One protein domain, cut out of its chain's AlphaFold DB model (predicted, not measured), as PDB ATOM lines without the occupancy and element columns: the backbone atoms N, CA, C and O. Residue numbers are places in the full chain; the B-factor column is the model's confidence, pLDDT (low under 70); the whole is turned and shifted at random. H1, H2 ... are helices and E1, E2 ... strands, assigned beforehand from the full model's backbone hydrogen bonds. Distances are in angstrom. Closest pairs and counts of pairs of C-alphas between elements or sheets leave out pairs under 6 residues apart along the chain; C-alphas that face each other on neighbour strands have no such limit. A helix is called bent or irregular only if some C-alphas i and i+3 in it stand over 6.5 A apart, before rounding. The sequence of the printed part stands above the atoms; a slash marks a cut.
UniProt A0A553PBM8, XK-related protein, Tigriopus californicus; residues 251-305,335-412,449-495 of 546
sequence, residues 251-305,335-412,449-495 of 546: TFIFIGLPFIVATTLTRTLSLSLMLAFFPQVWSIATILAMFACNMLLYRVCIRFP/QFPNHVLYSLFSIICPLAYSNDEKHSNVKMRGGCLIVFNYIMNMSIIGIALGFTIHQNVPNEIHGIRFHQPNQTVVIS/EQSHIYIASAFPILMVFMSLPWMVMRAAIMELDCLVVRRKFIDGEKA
ATOM      1  N   THR A 251      53.316  46.387   5.588       69.25
ATOM      2  CA  THR A 251      52.644  45.147   6.017       69.25
ATOM      3  C   THR A 251      51.991  44.401   4.848       69.25
ATOM      4  O   THR A 251      51.912  43.169   4.847       69.25
ATOM      5  N   PHE A 252      51.534  45.133   3.830       73.38
ATOM      6  CA  PHE A 252      51.034  44.549   2.589       73.38
ATOM      7  C   PHE A 252      52.165  43.908   1.772       73.38
ATOM      8  O   PHE A 252      52.056  42.737   1.430       73.38
ATOM      9  N   ILE A 253      53.272  44.620   1.539       76.62
ATOM     10  CA  ILE A 253      54.421  44.122   0.766       76.62
ATOM     11  C   ILE A 253      55.083  42.913   1.441       76.62
ATOM     12  O   ILE A 253      55.342  41.917   0.773       76.62
ATOM     13  N   PHE A 254      55.334  42.963   2.752       75.44
ATOM     14  CA  PHE A 254      56.108  41.922   3.441       75.44
ATOM     15  C   PHE A 254      55.307  40.678   3.851       75.44
ATOM     16  O   PHE A 254      55.914  39.639   4.089       75.44
ATOM     17  N   ILE A 255      53.974  40.757   3.969       76.88
ATOM     18  CA  ILE A 255      53.137  39.623   4.417       76.88
ATOM     19  C   ILE A 255      51.882  39.448   3.563       76.88
ATOM     20  O   ILE A 255      51.555  38.320   3.207       76.88
ATOM     21  N   GLY A 256      51.177  40.527   3.208       77.94
ATOM     22  CA  GLY A 256      49.968  40.445   2.378       77.94
ATOM     23  C   GLY A 256      50.218  39.816   1.003       77.94
ATOM     24  O   GLY A 256      49.528  38.869   0.630       77.94
ATOM     25  N   LEU A 257      51.225  40.307   0.279       82.81
ATOM     26  CA  LEU A 257      51.576  39.836  -1.058       82.81
ATOM     27  C   LEU A 257      52.206  38.424  -1.039       82.81
ATOM     28  O   LEU A 257      51.672  37.573  -1.749       82.81
ATOM     29  N   PRO A 258      53.226  38.098  -0.213       84.56
ATOM     30  CA  PRO A 258      53.752  36.732  -0.111       84.56
ATOM     31  C   PRO A 258      52.694  35.695   0.272       84.56
ATOM     32  O   PRO A 258      52.678  34.609  -0.296       84.56
ATOM     33  N   PHE A 259      51.755  36.042   1.163       85.56
ATOM     34  CA  PHE A 259      50.616  35.184   1.488       85.56
ATOM     35  C   PHE A 259      49.736  34.897   0.266       85.56
ATOM     36  O   PHE A 259      49.453  33.731  -0.005       85.56
ATOM     37  N   ILE A 260      49.336  35.928  -0.492       87.06
ATOM     38  CA  ILE A 260      48.528  35.769  -1.715       87.06
ATOM     39  C   ILE A 260      49.276  34.926  -2.754       87.06
ATOM     40  O   ILE A 260      48.690  33.992  -3.300       87.06
ATOM     41  N   VAL A 261      50.557  35.217  -3.001       88.75
ATOM     42  CA  VAL A 261      51.383  34.505  -3.989       88.75
ATOM     43  C   VAL A 261      51.564  33.039  -3.595       88.75
ATOM     44  O   VAL A 261      51.236  32.162  -4.390       88.75
ATOM     45  N   ALA A 262      52.022  32.757  -2.371       88.06
ATOM     46  CA  ALA A 262      52.304  31.395  -1.921       88.06
ATOM     47  C   ALA A 262      51.042  30.523  -1.892       88.06
ATOM     48  O   ALA A 262      51.060  29.411  -2.408       88.06
ATOM     49  N   THR A 263      49.931  31.028  -1.340       88.62
ATOM     50  CA  THR A 263      48.669  30.267  -1.287       88.62
ATOM     51  C   THR A 263      48.066  30.035  -2.666       88.62
ATOM     52  O   THR A 263      47.680  28.903  -2.954       88.62
ATOM     53  N   THR A 264      48.014  31.065  -3.522       90.12
ATOM     54  CA  THR A 264      47.497  30.937  -4.892       90.12
ATOM     55  C   THR A 264      48.334  29.915  -5.654       90.12
ATOM     56  O   THR A 264      47.765  28.974  -6.187       90.12
ATOM     57  N   LEU A 265      49.668  30.011  -5.608       90.31
ATOM     58  CA  LEU A 265      50.572  29.086  -6.296       90.31
ATOM     59  C   LEU A 265      50.450  27.639  -5.783       90.31
ATOM     60  O   LEU A 265      50.312  26.725  -6.595       90.31
ATOM     61  N   THR A 266      50.422  27.403  -4.462       90.19
ATOM     62  CA  THR A 266      50.243  26.035  -3.927       90.19
ATOM     63  C   THR A 266      48.881  25.451  -4.301       90.19
ATOM     64  O   THR A 266      48.784  24.266  -4.625       90.19
ATOM     65  N   ARG A 267      47.821  26.275  -4.308       91.62
ATOM     66  CA  ARG A 267      46.462  25.850  -4.673       91.62
ATOM     67  C   ARG A 267      46.327  25.592  -6.171       91.62
ATOM     68  O   ARG A 267      45.790  24.553  -6.536       91.62
ATOM     69  N   THR A 268      46.833  26.471  -7.038       91.69
ATOM     70  CA  THR A 268      46.728  26.301  -8.497       91.69
ATOM     71  C   THR A 268      47.546  25.119  -8.981       91.69
ATOM     72  O   THR A 268      47.031  24.350  -9.782       91.69
ATOM     73  N   LEU A 269      48.765  24.904  -8.470       90.69
ATOM     74  CA  LEU A 269      49.555  23.713  -8.812       90.69
ATOM     75  C   LEU A 269      48.839  22.424  -8.387       90.69
ATOM     76  O   LEU A 269      48.665  21.527  -9.208       90.69
ATOM     77  N   SER A 270      48.348  22.364  -7.145       91.12
ATOM     78  CA  SER A 270      47.633  21.186  -6.630       91.12
ATOM     79  C   SER A 270      46.338  20.895  -7.403       91.12
ATOM     80  O   SER A 270      46.081  19.752  -7.771       91.12
ATOM     81  N   LEU A 271      45.538  21.928  -7.694       92.00
ATOM     82  CA  LEU A 271      44.313  21.800  -8.491       92.00
ATOM     83  C   LEU A 271      44.605  21.440  -9.954       92.00
ATOM     84  O   LEU A 271      43.807  20.734 -10.557       92.00
ATOM     85  N   SER A 272      45.730  21.879 -10.520       91.12
ATOM     86  CA  SER A 272      46.110  21.550 -11.903       91.12
ATOM     87  C   SER A 272      46.621  20.117 -12.041       91.12
ATOM     88  O   SER A 272      46.301  19.464 -13.027       91.12
ATOM     89  N   LEU A 273      47.360  19.607 -11.048       89.56
ATOM     90  CA  LEU A 273      47.777  18.200 -11.002       89.56
ATOM     91  C   LEU A 273      46.562  17.284 -10.782       89.56
ATOM     92  O   LEU A 273      46.426  16.274 -11.470       89.56
ATOM     93  N   MET A 274      45.623  17.687  -9.914       90.25
ATOM     94  CA  MET A 274      44.312  17.038  -9.805       90.25
ATOM     95  C   MET A 274      43.573  17.047 -11.156       90.25
ATOM     96  O   MET A 274      43.149  16.001 -11.621       90.25
ATOM     97  N   LEU A 275      43.460  18.192 -11.834       89.31
ATOM     98  CA  LEU A 275      42.761  18.289 -13.124       89.31
ATOM     99  C   LEU A 275      43.436  17.533 -14.282       89.31
ATOM    100  O   LEU A 275      42.771  17.295 -15.287       89.31
ATOM    101  N   ALA A 276      44.719  17.180 -14.161       87.88
ATOM    102  CA  ALA A 276      45.428  16.367 -15.143       87.88
ATOM    103  C   ALA A 276      45.131  14.869 -14.970       87.88
ATOM    104  O   ALA A 276      44.660  14.237 -15.910       87.88
ATOM    105  N   PHE A 277      45.353  14.325 -13.766       86.88
ATOM    106  CA  PHE A 277      45.329  12.873 -13.526       86.88
ATOM    107  C   PHE A 277      44.050  12.360 -12.837       86.88
ATOM    108  O   PHE A 277      43.778  11.164 -12.851       86.88
ATOM    109  N   PHE A 278      43.238  13.222 -12.211       87.19
ATOM    110  CA  PHE A 278      42.036  12.796 -11.482       87.19
ATOM    111  C   PHE A 278      40.794  12.822 -12.392       87.19
ATOM    112  O   PHE A 278      40.516  13.863 -13.004       87.19
ATOM    113  N   PRO A 279      39.991  11.736 -12.469       86.75
ATOM    114  CA  PRO A 279      38.888  11.648 -13.421       86.75
ATOM    115  C   PRO A 279      37.918  12.831 -13.325       86.75
ATOM    116  O   PRO A 279      37.460  13.201 -12.242       86.75
ATOM    117  N   GLN A 280      37.575  13.408 -14.480       85.12
ATOM    118  CA  GLN A 280      36.917  14.718 -14.599       85.12
ATOM    119  C   GLN A 280      35.650  14.866 -13.736       85.12
ATOM    120  O   GLN A 280      35.422  15.926 -13.156       85.12
ATOM    121  N   VAL A 281      34.856  13.798 -13.597       88.56
ATOM    122  CA  VAL A 281      33.651  13.760 -12.745       88.56
ATOM    123  C   VAL A 281      33.988  14.049 -11.277       88.56
ATOM    124  O   VAL A 281      33.323  14.870 -10.644       88.56
ATOM    125  N   TRP A 282      35.039  13.422 -10.742       88.75
ATOM    126  CA  TRP A 282      35.484  13.639  -9.367       88.75
ATOM    127  C   TRP A 282      36.169  14.996  -9.196       88.75
ATOM    128  O   TRP A 282      35.912  15.674  -8.208       88.75
ATOM    129  N   SER A 283      36.951  15.451 -10.178       87.75
ATOM    130  CA  SER A 283      37.526  16.807 -10.179       87.75
ATOM    131  C   SER A 283      36.445  17.898 -10.102       87.75
ATOM    132  O   SER A 283      36.553  18.826  -9.296       87.75
ATOM    133  N   ILE A 284      35.354  17.758 -10.866       89.25
ATOM    134  CA  ILE A 284      34.187  18.654 -10.799       89.25
ATOM    135  C   ILE A 284      33.484  18.540  -9.437       89.25
ATOM    136  O   ILE A 284      33.162  19.563  -8.830       89.25
ATOM    137  N   ALA A 285      33.286  17.323  -8.919       90.56
ATOM    138  CA  ALA A 285      32.679  17.105  -7.605       90.56
ATOM    139  C   ALA A 285      33.493  17.749  -6.464       90.56
ATOM    140  O   ALA A 285      32.908  18.388  -5.589       90.56
ATOM    141  N   THR A 286      34.826  17.665  -6.501       90.94
ATOM    142  CA  THR A 286      35.726  18.314  -5.535       90.94
ATOM    143  C   THR A 286      35.606  19.837  -5.590       90.94
ATOM    144  O   THR A 286      35.454  20.474  -4.548       90.94
ATOM    145  N   ILE A 287      35.587  20.439  -6.785       90.25
ATOM    146  CA  ILE A 287      35.420  21.895  -6.948       90.25
ATOM    147  C   ILE A 287      34.045  22.356  -6.426       90.25
ATOM    148  O   ILE A 287      33.956  23.365  -5.723       90.25
ATOM    149  N   LEU A 288      32.977  21.595  -6.697       90.88
ATOM    150  CA  LEU A 288      31.635  21.858  -6.160       90.88
ATOM    151  C   LEU A 288      31.577  21.711  -4.630       90.88
ATOM    152  O   LEU A 288      30.942  22.532  -3.964       90.88
ATOM    153  N   ALA A 289      32.268  20.721  -4.060       90.94
ATOM    154  CA  ALA A 289      32.379  20.545  -2.614       90.94
ATOM    155  C   ALA A 289      33.128  21.717  -1.958       90.94
ATOM    156  O   ALA A 289      32.641  22.278  -0.978       90.94
ATOM    157  N   MET A 290      34.252  22.164  -2.534       91.44
ATOM    158  CA  MET A 290      34.978  23.353  -2.066       91.44
ATOM    159  C   MET A 290      34.099  24.611  -2.122       91.44
ATOM    160  O   MET A 290      34.022  25.350  -1.141       91.44
ATOM    161  N   PHE A 291      33.378  24.836  -3.227       90.69
ATOM    162  CA  PHE A 291      32.417  25.936  -3.353       90.69
ATOM    163  C   PHE A 291      31.332  25.886  -2.261       90.69
ATOM    164  O   PHE A 291      31.093  26.889  -1.582       90.69
ATOM    165  N   ALA A 292      30.723  24.718  -2.031       89.50
ATOM    166  CA  ALA A 292      29.702  24.526  -1.001       89.50
ATOM    167  C   ALA A 292      30.250  24.745   0.423       89.50
ATOM    168  O   ALA A 292      29.618  25.437   1.226       89.50
ATOM    169  N   CYS A 293      31.445  24.228   0.728       88.75
ATOM    170  CA  CYS A 293      32.130  24.450   2.002       88.75
ATOM    171  C   CYS A 293      32.461  25.931   2.229       88.75
ATOM    172  O   CYS A 293      32.228  26.440   3.325       88.75
ATOM    173  N   ASN A 294      32.934  26.647   1.204       87.12
ATOM    174  CA  ASN A 294      33.195  28.083   1.297       87.12
ATOM    175  C   ASN A 294      31.892  28.881   1.493       87.12
ATOM    176  O   ASN A 294      31.831  29.729   2.381       87.12
ATOM    177  N   MET A 295      30.817  28.570   0.758       83.94
ATOM    178  CA  MET A 295      29.488  29.175   0.968       83.94
ATOM    179  C   MET A 295      28.953  28.957   2.393       83.94
ATOM    180  O   MET A 295      28.390  29.877   2.995       83.94
ATOM    181  N   LEU A 296      29.138  27.757   2.952       84.06
ATOM    182  CA  LEU A 296      28.772  27.451   4.335       84.06
ATOM    183  C   LEU A 296      29.635  28.248   5.324       84.06
ATOM    184  O   LEU A 296      29.090  28.840   6.254       84.06
ATOM    185  N   LEU A 297      30.949  28.326   5.096       80.75
ATOM    186  CA  LEU A 297      31.872  29.087   5.937       80.75
ATOM    187  C   LEU A 297      31.507  30.578   5.991       80.75
ATOM    188  O   LEU A 297      31.416  31.129   7.086       80.75
ATOM    189  N   TYR A 298      31.218  31.218   4.851       75.19
ATOM    190  CA  TYR A 298      30.761  32.615   4.829       75.19
ATOM    191  C   TYR A 298      29.475  32.807   5.643       75.19
ATOM    192  O   TYR A 298      29.420  33.687   6.504       75.19
ATOM    193  N   ARG A 299      28.470  31.936   5.457       74.44
ATOM    194  CA  ARG A 299      27.226  31.970   6.249       74.44
ATOM    195  C   ARG A 299      27.481  31.813   7.750       74.44
ATOM    196  O   ARG A 299      26.860  32.522   8.536       74.44
ATOM    197  N   VAL A 300      28.374  30.911   8.156       71.00
ATOM    198  CA  VAL A 300      28.740  30.694   9.567       71.00
ATOM    199  C   VAL A 300      29.455  31.921  10.139       71.00
ATOM    200  O   VAL A 300      29.043  32.433  11.177       71.00
ATOM    201  N   CYS A 301      30.471  32.447   9.454       65.00
ATOM    202  CA  CYS A 301      31.227  33.612   9.922       65.00
ATOM    203  C   CYS A 301      30.382  34.894  10.028       65.00
ATOM    204  O   CYS A 301      30.691  35.738  10.866       65.00
ATOM    205  N   ILE A 302      29.310  35.025   9.237       60.94
ATOM    206  CA  ILE A 302      28.345  36.133   9.337       60.94
ATOM    207  C   ILE A 302      27.293  35.864  10.430       60.94
ATOM    208  O   ILE A 302      27.006  36.746  11.237       60.94
ATOM    209  N   ARG A 303      26.739  34.644  10.514       53.03
ATOM    210  CA  ARG A 303      25.645  34.294  11.448       53.03
ATOM    211  C   ARG A 303      26.085  34.121  12.909       53.03
ATOM    212  O   ARG A 303      25.227  33.992  13.777       53.03
ATOM    213  N   PHE A 304      27.383  34.155  13.206       43.12
ATOM    214  CA  PHE A 304      27.904  34.275  14.572       43.12
ATOM    215  C   PHE A 304      28.405  35.705  14.868       43.12
ATOM    216  O   PHE A 304      29.621  35.911  14.974       43.12
ATOM    217  N   PRO A 305      27.511  36.698  15.085       44.50
ATOM    218  CA  PRO A 305      27.908  37.908  15.790       44.50
ATOM    219  C   PRO A 305      28.357  37.477  17.188       44.50
ATOM    220  O   PRO A 305      27.588  36.916  17.973       44.50
ATOM    221  N   GLN A 335      22.574  40.237  -1.130       65.31
ATOM    222  CA  GLN A 335      23.967  39.893  -0.842       65.31
ATOM    223  C   GLN A 335      24.416  38.569  -1.481       65.31
ATOM    224  O   GLN A 335      25.621  38.322  -1.601       65.31
ATOM    225  N   PHE A 336      23.479  37.712  -1.898       70.94
ATOM    226  CA  PHE A 336      23.761  36.387  -2.454       70.94
ATOM    227  C   PHE A 336      24.745  36.378  -3.648       70.94
ATOM    228  O   PHE A 336      25.656  35.546  -3.623       70.94
ATOM    229  N   PRO A 337      24.685  37.298  -4.637       71.56
ATOM    230  CA  PRO A 337      25.652  37.317  -5.741       71.56
ATOM    231  C   PRO A 337      27.099  37.529  -5.271       71.56
ATOM    232  O   PRO A 337      28.015  36.880  -5.770       71.56
ATOM    233  N   ASN A 338      27.301  38.380  -4.256       70.00
ATOM    234  CA  ASN A 338      28.621  38.607  -3.663       70.00
ATOM    235  C   ASN A 338      29.119  37.352  -2.931       70.00
ATOM    236  O   ASN A 338      30.283  36.993  -3.067       70.00
ATOM    237  N   HIS A 339      28.243  36.634  -2.217       75.31
ATOM    238  CA  HIS A 339      28.600  35.367  -1.566       75.31
ATOM    239  C   HIS A 339      29.046  34.301  -2.581       75.31
ATOM    240  O   HIS A 339      30.040  33.614  -2.347       75.31
ATOM    241  N   VAL A 340      28.355  34.184  -3.723       79.94
ATOM    242  CA  VAL A 340      28.723  33.254  -4.807       79.94
ATOM    243  C   VAL A 340      30.064  33.642  -5.441       79.94
ATOM    244  O   VAL A 340      30.930  32.784  -5.602       79.94
ATOM    245  N   LEU A 341      30.283  34.928  -5.736       76.19
ATOM    246  CA  LEU A 341      31.564  35.413  -6.265       76.19
ATOM    247  C   LEU A 341      32.720  35.147  -5.289       76.19
ATOM    248  O   LEU A 341      33.771  34.647  -5.688       76.19
ATOM    249  N   TYR A 342      32.524  35.461  -4.005       77.88
ATOM    250  CA  TYR A 342      33.557  35.302  -2.987       77.88
ATOM    251  C   TYR A 342      33.867  33.830  -2.716       77.88
ATOM    252  O   TYR A 342      35.034  33.458  -2.686       77.88
ATOM    253  N   SER A 343      32.859  32.964  -2.599       82.56
ATOM    254  CA  SER A 343      33.084  31.524  -2.410       82.56
ATOM    255  C   SER A 343      33.821  30.873  -3.585       82.56
ATOM    256  O   SER A 343      34.749  30.109  -3.324       82.56
ATOM    257  N   LEU A 344      33.504  31.223  -4.840       83.19
ATOM    258  CA  LEU A 344      34.260  30.774  -6.020       83.19
ATOM    259  C   LEU A 344      35.712  31.268  -5.996       83.19
ATOM    260  O   LEU A 344      36.639  30.464  -6.077       83.19
ATOM    261  N   PHE A 345      35.934  32.575  -5.830       83.19
ATOM    262  CA  PHE A 345      37.288  33.141  -5.826       83.19
ATOM    263  C   PHE A 345      38.136  32.612  -4.652       83.19
ATOM    264  O   PHE A 345      39.335  32.381  -4.813       83.19
ATOM    265  N   SER A 346      37.496  32.325  -3.507       85.50
ATOM    266  CA  SER A 346      38.132  31.802  -2.288       85.50
ATOM    267  C   SER A 346      38.714  30.384  -2.401       85.50
ATOM    268  O   SER A 346      39.457  29.966  -1.508       85.50
ATOM    269  N   ILE A 347      38.395  29.655  -3.480       86.69
ATOM    270  CA  ILE A 347      38.985  28.349  -3.825       86.69
ATOM    271  C   ILE A 347      40.463  28.525  -4.187       86.69
ATOM    272  O   ILE A 347      41.317  27.798  -3.684       86.69
ATOM    273  N   ILE A 348      40.773  29.520  -5.024       85.38
ATOM    274  CA  ILE A 348      42.114  29.746  -5.582       85.38
ATOM    275  C   ILE A 348      42.866  30.796  -4.762       85.38
ATOM    276  O   ILE A 348      43.900  30.482  -4.176       85.38
ATOM    277  N   CYS A 349      42.319  32.003  -4.616       83.19
ATOM    278  CA  CYS A 349      42.944  33.063  -3.826       83.19
ATOM    279  C   CYS A 349      42.390  33.091  -2.396       83.19
ATOM    280  O   CYS A 349      41.188  32.923  -2.203       83.19
ATOM    281  N   PRO A 350      43.202  33.377  -1.367       74.06
ATOM    282  CA  PRO A 350      42.670  33.638  -0.041       74.06
ATOM    283  C   PRO A 350      41.970  35.003  -0.028       74.06
ATOM    284  O   PRO A 350      42.587  36.044  -0.278       74.06
ATOM    285  N   LEU A 351      40.680  35.014   0.306       67.38
ATOM    286  CA  LEU A 351      39.946  36.260   0.501       67.38
ATOM    287  C   LEU A 351      40.215  36.835   1.889       67.38
ATOM    288  O   LEU A 351      39.619  36.438   2.892       67.38
ATOM    289  N   ALA A 352      41.122  37.807   1.924       52.97
ATOM    290  CA  ALA A 352      41.412  38.607   3.095       52.97
ATOM    291  C   ALA A 352      40.558  39.881   3.050       52.97
ATOM    292  O   ALA A 352      40.912  40.841   2.376       52.97
ATOM    293  N   TYR A 353      39.498  39.892   3.865       54.53
ATOM    294  CA  TYR A 353      38.561  41.003   4.099       54.53
ATOM    295  C   TYR A 353      37.507  41.282   3.009       54.53
ATOM    296  O   TYR A 353      37.790  41.433   1.832       54.53
ATOM    297  N   SER A 354      36.282  41.534   3.475       43.22
ATOM    298  CA  SER A 354      35.457  42.659   3.006       43.22
ATOM    299  C   SER A 354      35.004  43.452   4.240       43.22
ATOM    300  O   SER A 354      33.829  43.534   4.574       43.22
ATOM    301  N   ASN A 355      35.990  43.943   4.998       41.19
ATOM    302  CA  ASN A 355      35.801  44.628   6.280       41.19
ATOM    303  C   ASN A 355      35.702  46.144   6.041       41.19
ATOM    304  O   ASN A 355      36.583  46.909   6.432       41.19
ATOM    305  N   ASP A 356      34.661  46.515   5.296       38.12
ATOM    306  CA  ASP A 356      34.242  47.878   4.974       38.12
ATOM    307  C   ASP A 356      32.813  48.053   5.507       38.12
ATOM    308  O   ASP A 356      31.954  47.195   5.284       38.12
ATOM    309  N   GLU A 357      32.548  49.146   6.223       38.03
ATOM    310  CA  GLU A 357      31.239  49.407   6.844       38.03
ATOM    311  C   GLU A 357      30.131  49.469   5.787       38.03
ATOM    312  O   GLU A 357      29.025  48.978   6.004       38.03
ATOM    313  N   LYS A 358      30.483  49.934   4.582       37.16
ATOM    314  CA  LYS A 358      29.620  50.004   3.395       37.16
ATOM    315  C   LYS A 358      29.167  48.638   2.854       37.16
ATOM    316  O   LYS A 358      28.486  48.597   1.827       37.16
ATOM    317  N   HIS A 359      29.592  47.519   3.445       37.72
ATOM    318  CA  HIS A 359      29.244  46.158   3.015       37.72
ATOM    319  C   HIS A 359      28.559  45.313   4.107       37.72
ATOM    320  O   HIS A 359      28.343  44.126   3.882       37.72
ATOM    321  N   SER A 360      28.183  45.889   5.260       38.94
ATOM    322  CA  SER A 360      27.462  45.227   6.380       38.94
ATOM    323  C   SER A 360      28.140  43.991   7.013       38.94
ATOM    324  O   SER A 360      27.606  43.378   7.934       38.94
ATOM    325  N   ASN A 361      29.335  43.610   6.551       37.28
ATOM    326  CA  ASN A 361      30.007  42.390   6.986       37.28
ATOM    327  C   ASN A 361      30.665  42.559   8.365       37.28
ATOM    328  O   ASN A 361      31.333  43.554   8.652       37.28
ATOM    329  N   VAL A 362      30.481  41.556   9.229       39.59
ATOM    330  CA  VAL A 362      30.773  41.639  10.669       39.59
ATOM    331  C   VAL A 362      32.251  41.963  10.946       39.59
ATOM    332  O   VAL A 362      33.149  41.163  10.677       39.59
ATOM    333  N   LYS A 363      32.489  43.124  11.571       47.62
ATOM    334  CA  LYS A 363      33.793  43.807  11.709       47.62
ATOM    335  C   LYS A 363      34.957  43.000  12.323       47.62
ATOM    336  O   LYS A 363      36.106  43.432  12.219       47.62
ATOM    337  N   MET A 364      34.698  41.879  13.009       46.69
ATOM    338  CA  MET A 364      35.540  41.404  14.126       46.69
ATOM    339  C   MET A 364      36.186  40.006  14.030       46.69
ATOM    340  O   MET A 364      36.835  39.618  14.996       46.69
ATOM    341  N   ARG A 365      36.032  39.218  12.952       58.66
ATOM    342  CA  ARG A 365      36.617  37.846  12.873       58.66
ATOM    343  C   ARG A 365      37.288  37.503  11.542       58.66
ATOM    344  O   ARG A 365      37.143  36.406  11.001       58.66
ATOM    345  N   GLY A 366      38.039  38.463  11.014       62.94
ATOM    346  CA  GLY A 366      38.776  38.301   9.765       62.94
ATOM    347  C   GLY A 366      39.825  37.183   9.810       62.94
ATOM    348  O   GLY A 366      39.904  36.393   8.871       62.94
ATOM    349  N   GLY A 367      40.599  37.084  10.896       69.00
ATOM    350  CA  GLY A 367      41.675  36.101  11.025       69.00
ATOM    351  C   GLY A 367      41.122  34.683  11.083       69.00
ATOM    352  O   GLY A 367      41.602  33.806  10.369       69.00
ATOM    353  N   CYS A 368      40.038  34.479  11.838       73.69
ATOM    354  CA  CYS A 368      39.309  33.210  11.863       73.69
ATOM    355  C   CYS A 368      38.822  32.791  10.467       73.69
ATOM    356  O   CYS A 368      38.970  31.628  10.105       73.69
ATOM    357  N   LEU A 369      38.273  33.719   9.670       76.75
ATOM    358  CA  LEU A 369      37.814  33.423   8.308       76.75
ATOM    359  C   LEU A 369      38.969  32.957   7.405       76.75
ATOM    360  O   LEU A 369      38.797  31.977   6.680       76.75
ATOM    361  N   ILE A 370      40.145  33.595   7.481       79.62
ATOM    362  CA  ILE A 370      41.344  33.133   6.759       79.62
ATOM    363  C   ILE A 370      41.762  31.736   7.228       79.62
ATOM    364  O   ILE A 370      41.964  30.861   6.391       79.62
ATOM    365  N   VAL A 371      41.861  31.508   8.542       83.50
ATOM    366  CA  VAL A 371      42.294  30.219   9.109       83.50
ATOM    367  C   VAL A 371      41.347  29.089   8.693       83.50
ATOM    368  O   VAL A 371      41.807  28.061   8.200       83.50
ATOM    369  N   PHE A 372      40.030  29.278   8.811       85.12
ATOM    370  CA  PHE A 372      39.056  28.262   8.410       85.12
ATOM    371  C   PHE A 372      38.994  28.062   6.889       85.12
ATOM    372  O   PHE A 372      38.913  26.919   6.447       85.12
ATOM    373  N   ASN A 373      39.087  29.122   6.073       87.19
ATOM    374  CA  ASN A 373      39.163  28.976   4.613       87.19
ATOM    375  C   ASN A 373      40.438  28.226   4.202       87.19
ATOM    376  O   ASN A 373      40.392  27.377   3.312       87.19
ATOM    377  N   TYR A 374      41.566  28.505   4.857       88.25
ATOM    378  CA  TYR A 374      42.815  27.799   4.611       88.25
ATOM    379  C   TYR A 374      42.687  26.316   4.956       88.25
ATOM    380  O   TYR A 374      42.893  25.487   4.076       88.25
ATOM    381  N   ILE A 375      42.276  25.989   6.186       89.00
ATOM    382  CA  ILE A 375      42.113  24.601   6.642       89.00
ATOM    383  C   ILE A 375      41.148  23.846   5.722       89.00
ATOM    384  O   ILE A 375      41.537  22.834   5.154       89.00
ATOM    385  N   MET A 376      39.936  24.362   5.481       89.62
ATOM    386  CA  MET A 376      38.941  23.666   4.653       89.62
ATOM    387  C   MET A 376      39.439  23.395   3.228       89.62
ATOM    388  O   MET A 376      39.404  22.252   2.777       89.62
ATOM    389  N   ASN A 377      39.927  24.417   2.514       90.88
ATOM    390  CA  ASN A 377      40.336  24.233   1.119       90.88
ATOM    391  C   ASN A 377      41.616  23.396   1.006       90.88
ATOM    392  O   ASN A 377      41.684  22.536   0.137       90.88
ATOM    393  N   MET A 378      42.605  23.595   1.884       90.25
ATOM    394  CA  MET A 378      43.855  22.827   1.834       90.25
ATOM    395  C   MET A 378      43.668  21.375   2.297       90.25
ATOM    396  O   MET A 378      44.354  20.500   1.780       90.25
ATOM    397  N   SER A 379      42.719  21.080   3.195       90.81
ATOM    398  CA  SER A 379      42.353  19.697   3.535       90.81
ATOM    399  C   SER A 379      41.639  18.991   2.381       90.81
ATOM    400  O   SER A 379      41.999  17.862   2.059       90.81
ATOM    401  N   ILE A 380      40.673  19.646   1.721       92.00
ATOM    402  CA  ILE A 380      39.967  19.059   0.566       92.00
ATOM    403  C   ILE A 380      40.939  18.837  -0.603       92.00
ATOM    404  O   ILE A 380      40.997  17.732  -1.139       92.00
ATOM    405  N   ILE A 381      41.751  19.849  -0.944       91.19
ATOM    406  CA  ILE A 381      42.819  19.725  -1.945       91.19
ATOM    407  C   ILE A 381      43.791  18.612  -1.546       91.19
ATOM    408  O   ILE A 381      44.097  17.770  -2.377       91.19
ATOM    409  N   GLY A 382      44.266  18.577  -0.299       89.38
ATOM    410  CA  GLY A 382      45.286  17.622   0.134       89.38
ATOM    411  C   GLY A 382      44.827  16.164   0.079       89.38
ATOM    412  O   GLY A 382      45.584  15.307  -0.370       89.38
ATOM    413  N   ILE A 383      43.575  15.890   0.463       90.88
ATOM    414  CA  ILE A 383      42.967  14.554   0.362       90.88
ATOM    415  C   ILE A 383      42.785  14.158  -1.110       90.88
ATOM    416  O   ILE A 383      43.193  13.066  -1.501       90.88
ATOM    417  N   ALA A 384      42.224  15.048  -1.937       90.69
ATOM    418  CA  ALA A 384      42.027  14.781  -3.362       90.69
ATOM    419  C   ALA A 384      43.363  14.580  -4.098       90.69
ATOM    420  O   ALA A 384      43.488  13.660  -4.898       90.69
ATOM    421  N   LEU A 385      44.379  15.386  -3.787       89.75
ATOM    422  CA  LEU A 385      45.724  15.317  -4.359       89.75
ATOM    423  C   LEU A 385      46.449  14.024  -3.959       89.75
ATOM    424  O   LEU A 385      46.998  13.353  -4.826       89.75
ATOM    425  N   GLY A 386      46.409  13.638  -2.680       87.75
ATOM    426  CA  GLY A 386      47.016  12.385  -2.218       87.75
ATOM    427  C   GLY A 386      46.358  11.149  -2.837       87.75
ATOM    428  O   GLY A 386      47.053  10.231  -3.267       87.75
ATOM    429  N   PHE A 387      45.028  11.158  -2.978       89.38
ATOM    430  CA  PHE A 387      44.293  10.119  -3.708       89.38
ATOM    431  C   PHE A 387      44.631  10.117  -5.208       89.38
ATOM    432  O   PHE A 387      44.835   9.054  -5.792       89.38
ATOM    433  N   THR A 388      44.726  11.304  -5.826       88.00
ATOM    434  CA  THR A 388      45.083  11.465  -7.245       88.00
ATOM    435  C   THR A 388      46.436  10.832  -7.527       88.00
ATOM    436  O   THR A 388      46.517   9.995  -8.422       88.00
ATOM    437  N   ILE A 389      47.454  11.190  -6.736       85.75
ATOM    438  CA  ILE A 389      48.807  10.642  -6.851       85.75
ATOM    439  C   ILE A 389      48.746   9.124  -6.673       85.75
ATOM    440  O   ILE A 389      49.004   8.399  -7.625       85.75
ATOM    441  N   HIS A 390      48.276   8.646  -5.517       86.00
ATOM    442  CA  HIS A 390      48.306   7.222  -5.172       86.00
ATOM    443  C   HIS A 390      47.631   6.289  -6.199       86.00
ATOM    444  O   HIS A 390      48.088   5.157  -6.349       86.00
ATOM    445  N   GLN A 391      46.559   6.727  -6.875       84.50
ATOM    446  CA  GLN A 391      45.795   5.869  -7.794       84.50
ATOM    447  C   GLN A 391      45.965   6.160  -9.291       84.50
ATOM    448  O   GLN A 391      45.681   5.269 -10.084       84.50
ATOM    449  N   ASN A 392      46.361   7.374  -9.692       82.62
ATOM    450  CA  ASN A 392      46.300   7.802 -11.101       82.62
ATOM    451  C   ASN A 392      47.618   8.390 -11.629       82.62
ATOM    452  O   ASN A 392      47.729   8.617 -12.830       82.62
ATOM    453  N   VAL A 393      48.615   8.650 -10.775       81.25
ATOM    454  CA  VAL A 393      49.947   9.057 -11.242       81.25
ATOM    455  C   VAL A 393      50.794   7.804 -11.518       81.25
ATOM    456  O   VAL A 393      50.839   6.912 -10.668       81.25
ATOM    457  N   PRO A 394      51.467   7.704 -12.680       78.69
ATOM    458  CA  PRO A 394      52.354   6.586 -12.989       78.69
ATOM    459  C   PRO A 394      53.504   6.384 -11.994       78.69
ATOM    460  O   PRO A 394      54.208   7.332 -11.645       78.69
ATOM    461  N   ASN A 395      53.761   5.124 -11.621       76.06
ATOM    462  CA  ASN A 395      54.895   4.750 -10.765       76.06
ATOM    463  C   ASN A 395      56.256   4.888 -11.479       76.06
ATOM    464  O   ASN A 395      57.280   5.057 -10.814       76.06
ATOM    465  N   GLU A 396      56.285   4.773 -12.810       73.50
ATOM    466  CA  GLU A 396      57.509   4.801 -13.617       73.50
ATOM    467  C   GLU A 396      57.738   6.184 -14.236       73.50
ATOM    468  O   GLU A 396      56.919   6.683 -15.015       73.50
ATOM    469  N   ILE A 397      58.884   6.779 -13.912       72.50
ATOM    470  CA  ILE A 397      59.314   8.092 -14.387       72.50
ATOM    471  C   ILE A 397      60.545   7.919 -15.278       72.50
ATOM    472  O   ILE A 397      61.568   7.386 -14.849       72.50
ATOM    473  N   HIS A 398      60.451   8.405 -16.509       68.94
ATOM    474  CA  HIS A 398      61.470   8.339 -17.547       68.94
ATOM    475  C   HIS A 398      61.946   9.739 -17.959       68.94
ATOM    476  O   HIS A 398      61.260  10.747 -17.776       68.94
ATOM    477  N   GLY A 399      63.135   9.798 -18.560       59.25
ATOM    478  CA  GLY A 399      63.604  11.002 -19.248       59.25
ATOM    479  C   GLY A 399      64.186  12.098 -18.345       59.25
ATOM    480  O   GLY A 399      64.472  13.185 -18.848       59.25
ATOM    481  N   ILE A 400      64.402  11.845 -17.046       65.00
ATOM    482  CA  ILE A 400      65.062  12.809 -16.152       65.00
ATOM    483  C   ILE A 400      66.525  12.957 -16.587       65.00
ATOM    484  O   ILE A 400      67.347  12.072 -16.345       65.00
ATOM    485  N   ARG A 401      66.852  14.085 -17.226       60.44
ATOM    486  CA  ARG A 401      68.224  14.446 -17.599       60.44
ATOM    487  C   ARG A 401      68.909  15.144 -16.435       60.44
ATOM    488  O   ARG A 401      68.445  16.193 -15.987       60.44
ATOM    489  N   PHE A 402      70.038  14.610 -15.990       58.59
ATOM    490  CA  PHE A 402      70.926  15.346 -15.094       58.59
ATOM    491  C   PHE A 402      71.853  16.251 -15.904       58.59
ATOM    492  O   PHE A 402      72.360  15.855 -16.951       58.59
ATOM    493  N   HIS A 403      72.107  17.461 -15.398       57.66
ATOM    494  CA  HIS A 403      73.236  18.256 -15.879       57.66
ATOM    495  C   HIS A 403      74.520  17.462 -15.639       57.66
ATOM    496  O   HIS A 403      74.744  16.977 -14.528       57.66
ATOM    497  N   GLN A 404      75.341  17.318 -16.677       56.59
ATOM    498  CA  GLN A 404      76.529  16.474 -16.622       56.59
ATOM    499  C   GLN A 404      77.477  16.957 -15.512       56.59
ATOM    500  O   GLN A 404      77.885  18.125 -15.528       56.59
ATOM    501  N   PRO A 405      77.858  16.100 -14.544       54.88
ATOM    502  CA  PRO A 405      78.921  16.446 -13.621       54.88
ATOM    503  C   PRO A 405      80.217  16.552 -14.427       54.88
ATOM    504  O   PRO A 405      80.659  15.578 -15.035       54.88
ATOM    505  N   ASN A 406      80.827  17.739 -14.442       51.44
ATOM    506  CA  ASN A 406      82.112  17.970 -15.102       51.44
ATOM    507  C   ASN A 406      83.240  17.320 -14.279       51.44
ATOM    508  O   ASN A 406      83.945  17.983 -13.518       51.44
ATOM    509  N   GLN A 407      83.312  15.992 -14.357       55.31
ATOM    510  CA  GLN A 407      84.177  15.126 -13.569       55.31
ATOM    511  C   GLN A 407      84.795  14.054 -14.471       55.31
ATOM    512  O   GLN A 407      84.106  13.354 -15.213       55.31
ATOM    513  N   THR A 408      86.112  13.908 -14.377       52.38
ATOM    514  CA  THR A 408      86.864  12.801 -14.969       52.38
ATOM    515  C   THR A 408      86.862  11.625 -13.998       52.38
ATOM    516  O   THR A 408      87.458  11.711 -12.923       52.38
ATOM    517  N   VAL A 409      86.199  10.528 -14.361       51.91
ATOM    518  CA  VAL A 409      86.198   9.293 -13.567       51.91
ATOM    519  C   VAL A 409      87.350   8.415 -14.034       51.91
ATOM    520  O   VAL A 409      87.373   7.977 -15.181       51.91
ATOM    521  N   VAL A 410      88.299   8.145 -13.139       49.75
ATOM    522  CA  VAL A 410      89.385   7.194 -13.390       49.75
ATOM    523  C   VAL A 410      88.908   5.800 -12.995       49.75
ATOM    524  O   VAL A 410      88.740   5.510 -11.810       49.75
ATOM    525  N   ILE A 411      88.686   4.927 -13.977       60.19
ATOM    526  CA  ILE A 411      88.435   3.506 -13.723       60.19
ATOM    527  C   ILE A 411      89.791   2.827 -13.541       60.19
ATOM    528  O   ILE A 411      90.537   2.649 -14.506       60.19
ATOM    529  N   SER A 412      90.107   2.454 -12.299       47.00
ATOM    530  CA  SER A 412      91.350   1.752 -11.976       47.00
ATOM    531  C   SER A 412      91.420   0.378 -12.649       47.00
ATOM    532  O   SER A 412      90.456  -0.392 -12.617       47.00
ATOM    533  N   GLU A 449      57.322   2.454  -7.248       71.06
ATOM    534  CA  GLU A 449      56.337   1.504  -6.678       71.06
ATOM    535  C   GLU A 449      56.381   1.371  -5.143       71.06
ATOM    536  O   GLU A 449      55.342   1.409  -4.484       71.06
ATOM    537  N   GLN A 450      57.578   1.261  -4.554       70.12
ATOM    538  CA  GLN A 450      57.754   1.137  -3.099       70.12
ATOM    539  C   GLN A 450      57.674   2.481  -2.351       70.12
ATOM    540  O   GLN A 450      57.319   2.518  -1.173       70.12
ATOM    541  N   SER A 451      57.993   3.595  -3.017       75.00
ATOM    542  CA  SER A 451      57.983   4.945  -2.439       75.00
ATOM    543  C   SER A 451      56.684   5.718  -2.705       75.00
ATOM    544  O   SER A 451      56.444   6.738  -2.059       75.00
ATOM    545  N   HIS A 452      55.802   5.233  -3.583       73.56
ATOM    546  CA  HIS A 452      54.657   5.993  -4.085       73.56
ATOM    547  C   HIS A 452      53.656   6.381  -2.986       73.56
ATOM    548  O   HIS A 452      53.157   7.503  -2.976       73.56
ATOM    549  N   ILE A 453      53.437   5.517  -1.987       79.19
ATOM    550  CA  ILE A 453      52.591   5.818  -0.813       79.19
ATOM    551  C   ILE A 453      53.195   6.956   0.037       79.19
ATOM    552  O   ILE A 453      52.471   7.817   0.549       79.19
ATOM    553  N   TYR A 454      54.525   7.008   0.155       80.94
ATOM    554  CA  TYR A 454      55.228   8.093   0.841       80.94
ATOM    555  C   TYR A 454      55.196   9.390   0.022       80.94
ATOM    556  O   TYR A 454      54.974  10.453   0.591       80.94
ATOM    557  N   ILE A 455      55.326   9.326  -1.306       80.62
ATOM    558  CA  ILE A 455      55.211  10.494  -2.198       80.62
ATOM    559  C   ILE A 455      53.785  11.072  -2.150       80.62
ATOM    560  O   ILE A 455      53.610  12.272  -1.932       80.62
ATOM    561  N   ALA A 456      52.765  10.216  -2.264       82.06
ATOM    562  CA  ALA A 456      51.350  10.586  -2.228       82.06
ATOM    563  C   ALA A 456      50.912  11.231  -0.902       82.06
ATOM    564  O   ALA A 456      49.974  12.026  -0.888       82.06
ATOM    565  N   SER A 457      51.587  10.922   0.208       82.00
ATOM    566  CA  SER A 457      51.328  11.537   1.516       82.00
ATOM    567  C   SER A 457      52.216  12.760   1.784       82.00
ATOM    568  O   SER A 457      51.716  13.785   2.251       82.00
ATOM    569  N   ALA A 458      53.506  12.713   1.440       83.88
ATOM    570  CA  ALA A 458      54.447  13.805   1.676       83.88
ATOM    571  C   ALA A 458      54.197  15.029   0.780       83.88
ATOM    572  O   ALA A 458      54.312  16.158   1.259       83.88
ATOM    573  N   PHE A 459      53.830  14.845  -0.494       85.19
ATOM    574  CA  PHE A 459      53.659  15.963  -1.430       85.19
ATOM    575  C   PHE A 459      52.501  16.912  -1.043       85.19
ATOM    576  O   PHE A 459      52.744  18.120  -0.950       85.19
ATOM    577  N   PRO A 460      51.282  16.433  -0.699       87.12
ATOM    578  CA  PRO A 460      50.239  17.294  -0.137       87.12
ATOM    579  C   PRO A 460      50.665  18.005   1.153       87.12
ATOM    580  O   PRO A 460      50.385  19.190   1.327       87.12
ATOM    581  N   ILE A 461      51.373  17.307   2.049       85.94
ATOM    582  CA  ILE A 461      51.848  17.867   3.323       85.94
ATOM    583  C   ILE A 461      52.859  19.002   3.083       85.94
ATOM    584  O   ILE A 461      52.751  20.063   3.701       85.94
ATOM    585  N   LEU A 462      53.792  18.829   2.144       85.00
ATOM    586  CA  LEU A 462      54.765  19.854   1.762       85.00
ATOM    587  C   LEU A 462      54.070  21.088   1.163       85.00
ATOM    588  O   LEU A 462      54.364  22.211   1.578       85.00
ATOM    589  N   MET A 463      53.086  20.896   0.278       85.25
ATOM    590  CA  MET A 463      52.277  21.990  -0.283       85.25
ATOM    591  C   MET A 463      51.513  22.781   0.792       85.25
ATOM    592  O   MET A 463      51.389  24.003   0.683       85.25
ATOM    593  N   VAL A 464      51.048  22.124   1.862       86.44
ATOM    594  CA  VAL A 464      50.470  22.809   3.032       86.44
ATOM    595  C   VAL A 464      51.538  23.589   3.800       86.44
ATOM    596  O   VAL A 464      51.302  24.744   4.158       86.44
ATOM    597  N   PHE A 465      52.718  23.019   4.055       84.31
ATOM    598  CA  PHE A 465      53.766  23.718   4.808       84.31
ATOM    599  C   PHE A 465      54.394  24.906   4.064       84.31
ATOM    600  O   PHE A 465      54.851  25.841   4.721       84.31
ATOM    601  N   MET A 466      54.369  24.938   2.727       83.50
ATOM    602  CA  MET A 466      54.861  26.087   1.953       83.50
ATOM    603  C   MET A 466      54.060  27.377   2.199       83.50
ATOM    604  O   MET A 466      54.652  28.457   2.255       83.50
ATOM    605  N   SER A 467      52.733  27.297   2.364       86.12
ATOM    606  CA  SER A 467      51.870  28.479   2.540       86.12
ATOM    607  C   SER A 467      51.328  28.684   3.968       86.12
ATOM    608  O   SER A 467      50.876  29.787   4.295       86.12
ATOM    609  N   LEU A 468      51.471  27.696   4.864       85.31
ATOM    610  CA  LEU A 468      51.034  27.772   6.268       85.31
ATOM    611  C   LEU A 468      51.653  28.943   7.070       85.31
ATOM    612  O   LEU A 468      50.887  29.635   7.746       85.31
ATOM    613  N   PRO A 469      52.974  29.234   7.021       83.56
ATOM    614  CA  PRO A 469      53.564  30.292   7.851       83.56
ATOM    615  C   PRO A 469      53.025  31.681   7.489       83.56
ATOM    616  O   PRO A 469      52.648  32.466   8.361       83.56
ATOM    617  N   TRP A 470      52.897  31.952   6.187       83.56
ATOM    618  CA  TRP A 470      52.326  33.190   5.660       83.56
ATOM    619  C   TRP A 470      50.856  33.365   6.059       83.56
ATOM    620  O   TRP A 470      50.438  34.474   6.392       83.56
ATOM    621  N   MET A 471      50.087  32.270   6.086       85.56
ATOM    622  CA  MET A 471      48.704  32.263   6.568       85.56
ATOM    623  C   MET A 471      48.621  32.642   8.050       85.56
ATOM    624  O   MET A 471      47.888  33.570   8.398       85.56
ATOM    625  N   VAL A 472      49.420  31.994   8.908       82.62
ATOM    626  CA  VAL A 472      49.459  32.286  10.352       82.62
ATOM    627  C   VAL A 472      49.838  33.748  10.602       82.62
ATOM    628  O   VAL A 472      49.185  34.426  11.394       82.62
ATOM    629  N   MET A 473      50.836  34.276   9.887       78.31
ATOM    630  CA  MET A 473      51.274  35.667  10.047       78.31
ATOM    631  C   MET A 473      50.243  36.679   9.540       78.31
ATOM    632  O   MET A 473      50.008  37.694  10.203       78.31
ATOM    633  N   ARG A 474      49.560  36.398   8.421       78.31
ATOM    634  CA  ARG A 474      48.460  37.245   7.940       78.31
ATOM    635  C   ARG A 474      47.290  37.244   8.925       78.31
ATOM    636  O   ARG A 474      46.772  38.320   9.212       78.31
ATOM    637  N   ALA A 475      46.913  36.088   9.475       77.25
ATOM    638  CA  ALA A 475      45.836  35.963  10.458       77.25
ATOM    639  C   ALA A 475      46.172  36.640  11.803       77.25
ATOM    640  O   ALA A 475      45.336  37.355  12.355       77.25
ATOM    641  N   ALA A 476      47.403  36.492  12.305       73.94
ATOM    642  CA  ALA A 476      47.844  37.131  13.546       73.94
ATOM    643  C   ALA A 476      47.818  38.668  13.452       73.94
ATOM    644  O   ALA A 476      47.310  39.341  14.348       73.94
ATOM    645  N   ILE A 477      48.304  39.232  12.340       72.12
ATOM    646  CA  ILE A 477      48.272  40.683  12.096       72.12
ATOM    647  C   ILE A 477      46.841  41.187  11.871       72.12
ATOM    648  O   ILE A 477      46.499  42.282  12.306       72.12
ATOM    649  N   MET A 478      45.991  40.384  11.235       69.12
ATOM    650  CA  MET A 478      44.582  40.697  10.990       69.12
ATOM    651  C   MET A 478      43.781  40.862  12.288       69.12
ATOM    652  O   MET A 478      43.000  41.807  12.397       69.12
ATOM    653  N   GLU A 479      44.024  40.014  13.290       65.12
ATOM    654  CA  GLU A 479      43.458  40.182  14.635       65.12
ATOM    655  C   GLU A 479      44.145  41.320  15.417       65.12
ATOM    656  O   GLU A 479      43.472  42.083  16.113       65.12
ATOM    657  N   LEU A 480      45.461  41.514  15.259       63.25
ATOM    658  CA  LEU A 480      46.195  42.604  15.916       63.25
ATOM    659  C   LEU A 480      45.734  43.996  15.450       63.25
ATOM    660  O   LEU A 480      45.504  44.866  16.290       63.25
ATOM    661  N   ASP A 481      45.529  44.198  14.145       61.03
ATOM    662  CA  ASP A 481      44.923  45.412  13.576       61.03
ATOM    663  C   ASP A 481      43.555  45.685  14.228       61.03
ATOM    664  O   ASP A 481      43.273  46.808  14.653       61.03
ATOM    665  N   CYS A 482      42.707  44.656  14.340       58.50
ATOM    666  CA  CYS A 482      41.379  44.766  14.946       58.50
ATOM    667  C   CYS A 482      41.453  45.130  16.440       58.50
ATOM    668  O   CYS A 482      40.670  45.961  16.904       58.50
ATOM    669  N   LEU A 483      42.417  44.583  17.188       55.62
ATOM    670  CA  LEU A 483      42.667  44.952  18.587       55.62
ATOM    671  C   LEU A 483      43.174  46.396  18.732       55.62
ATOM    672  O   LEU A 483      42.731  47.104  19.637       55.62
ATOM    673  N   VAL A 484      44.066  46.856  17.847       55.00
ATOM    674  CA  VAL A 484      44.588  48.235  17.855       55.00
ATOM    675  C   VAL A 484      43.494  49.245  17.501       55.00
ATOM    676  O   VAL A 484      43.382  50.273  18.168       55.00
ATOM    677  N   VAL A 485      42.651  48.951  16.506       54.84
ATOM    678  CA  VAL A 485      41.483  49.787  16.174       54.84
ATOM    679  C   VAL A 485      40.490  49.815  17.338       54.84
ATOM    680  O   VAL A 485      40.067  50.898  17.734       54.84
ATOM    681  N   ARG A 486      40.174  48.663  17.950       51.69
ATOM    682  CA  ARG A 486      39.254  48.596  19.099       51.69
ATOM    683  C   ARG A 486      39.737  49.434  20.286       51.69
ATOM    684  O   ARG A 486      38.919  50.115  20.895       51.69
ATOM    685  N   ARG A 487      41.041  49.417  20.596       53.09
ATOM    686  CA  ARG A 487      41.616  50.275  21.648       53.09
ATOM    687  C   ARG A 487      41.446  51.755  21.321       53.09
ATOM    688  O   ARG A 487      40.859  52.464  22.119       53.09
ATOM    689  N   LYS A 488      41.814  52.196  20.112       53.16
ATOM    690  CA  LYS A 488      41.656  53.604  19.699       53.16
ATOM    691  C   LYS A 488      40.231  54.148  19.816       53.16
ATOM    692  O   LYS A 488      40.079  55.320  20.128       53.16
ATOM    693  N   PHE A 489      39.205  53.329  19.576       50.50
ATOM    694  CA  PHE A 489      37.819  53.742  19.826       50.50
ATOM    695  C   PHE A 489      37.542  53.929  21.330       50.50
ATOM    696  O   PHE A 489      37.050  54.978  21.723       50.50
ATOM    697  N   ILE A 490      37.925  52.960  22.171       49.59
ATOM    698  CA  ILE A 490      37.718  52.990  23.636       49.59
ATOM    699  C   ILE A 490      38.538  54.096  24.329       49.59
ATOM    700  O   ILE A 490      38.102  54.664  25.329       49.59
ATOM    701  N   ASP A 491      39.738  54.373  23.823       49.16
ATOM    702  CA  ASP A 491      40.658  55.367  24.375       49.16
ATOM    703  C   ASP A 491      40.305  56.777  23.856       49.16
ATOM    704  O   ASP A 491      40.299  57.738  24.625       49.16
ATOM    705  N   GLY A 492      39.897  56.902  22.585       50.09
ATOM    706  CA  GLY A 492      39.410  58.155  21.994       50.09
ATOM    707  C   GLY A 492      38.088  58.658  22.589       50.09
ATOM    708  O   GLY A 492      37.861  59.862  22.629       50.09
ATOM    709  N   GLU A 493      37.258  57.762  23.129       50.12
ATOM    710  CA  GLU A 493      36.051  58.099  23.903       50.12
ATOM    711  C   GLU A 493      36.376  58.671  25.304       50.12
ATOM    712  O   GLU A 493      35.506  59.222  25.975       50.12
ATOM    713  N   LYS A 494      37.644  58.587  25.742       48.81
ATOM    714  CA  LYS A 494      38.140  59.085  27.041       48.81
ATOM    715  C   LYS A 494      39.120  60.256  26.931       48.81
ATOM    716  O   LYS A 494      39.445  60.861  27.951       48.81
ATOM    717  N   ALA A 495      39.606  60.571  25.730       48.16
ATOM    718  CA  ALA A 495      40.683  61.532  25.480       48.16
ATOM    719  C   ALA A 495      40.231  63.005  25.610       48.16
ATOM    720  O   ALA A 495      40.228  63.766  24.646       48.16
TER     721      ALA A 495
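This is residues 251 to 305, 335 to 412 and 449 to 495 of the 546 residues of the protein "XK-related protein" of Tigriopus californicus (UniProt A0A553PBM8). A loose bundle of long helices has H4 in its middle, between H2 on one side and the bent H5 on the other; H1 packs on H4 and H5, and the short H3 crosses H2 and meets H1. From one end of this body residues 397 to 412, with E1 and E2, stick out as a thin arm, and residues 487 to 495 stick out at the other end. The printed part has 180 residues, mostly helix, with five named helices and two named strands in the order H1, H2, H3, H4, E1, E2, H5; E1 and E2 pair with no named strand. The whole is loose, with a radius of gyration of the C-alphas of 21.6 A, and spans 87 by 43 by 22 A, the arm adding much of the length.

H1, residues 251 to 277, begins at C-alpha 251 (52.644, 45.147, 6.017) and is 38.4 A long; it is irregular, but only just: C-alphas 254 and 257 are 6.7 A apart. H2 is residues 280 to 303, 34.5 A, and H3 residues 335 to 348. H4, residues 366 to 392, is 37.7 A long and ends at C-alpha 392 (46.300, 7.802, -11.101). E1 is residues 396 to 401 and E2 residues 408 to 411. H5, residues 452 to 492, was assigned as one helix by its hydrogen bonds but is bent, with C-alphas 466 and 469 7.4 A apart. Its arms are H5a, residues 452 to 466, 21.0 A, and H5b, residues 469 to 492, 34.3 A, ending at C-alpha 492 (39.410, 58.155, 21.994); they stand at a shallow tilt of 28 degrees.

H1, H2, H4, H5a and H5b form a bundle, a group of long helices and arms gathered together; of the 8 pairs of helices that touch and have a tilt, H3's pairs with H1 and H2 included, 5 are at a shallow tilt, a packing part aligned and part crossed. H4 touches H2, opposite ways at a shallow tilt of 15 degrees; their closest C-alphas, Met 290 and Asn 377, are 6.3 A apart. With residues 378 to 390 alone H4 touches H5a, closest at the C-alphas of Gly 386 and Ala 456, 4.7 A. With residues 366 to 374 alone it touches H5b, closest at the C-alphas of Gly 367 and Ala 475, 4.2 A. H1, with residues 267 to 277 alone, touches H4, the same way at a shallow tilt of 27 degrees; the closest C-alphas, Phe 277 and Asn 392, are 5.7 A apart. H3 touches H2 at a steep tilt of 53 degrees, closest at the C-alphas of Asn 294 and Ser 343, 5.1 A. H2 and H5a are apart. Every O i to N i+4 pair is within hydrogen-bond range in H2, H4 and H5b; in H1 it is 21 of 23, in H3 8 of 10, in H5a 9 of 11.

The C-alphas of Ser 412 and Lys 494, the two farthest apart, are 87.4 A apart. Residues 306 to 334 and 413 to 448 are not printed; the gaps across these cuts are 17.2 A and 35.4 A between C-alphas. The link from H3 to H4, residues 349 to 365, is long. The mean pLDDT of the printed part is 74.3, and 57 residues are under 70, among them 351 to 367, 398 to 412 and 478 to 495.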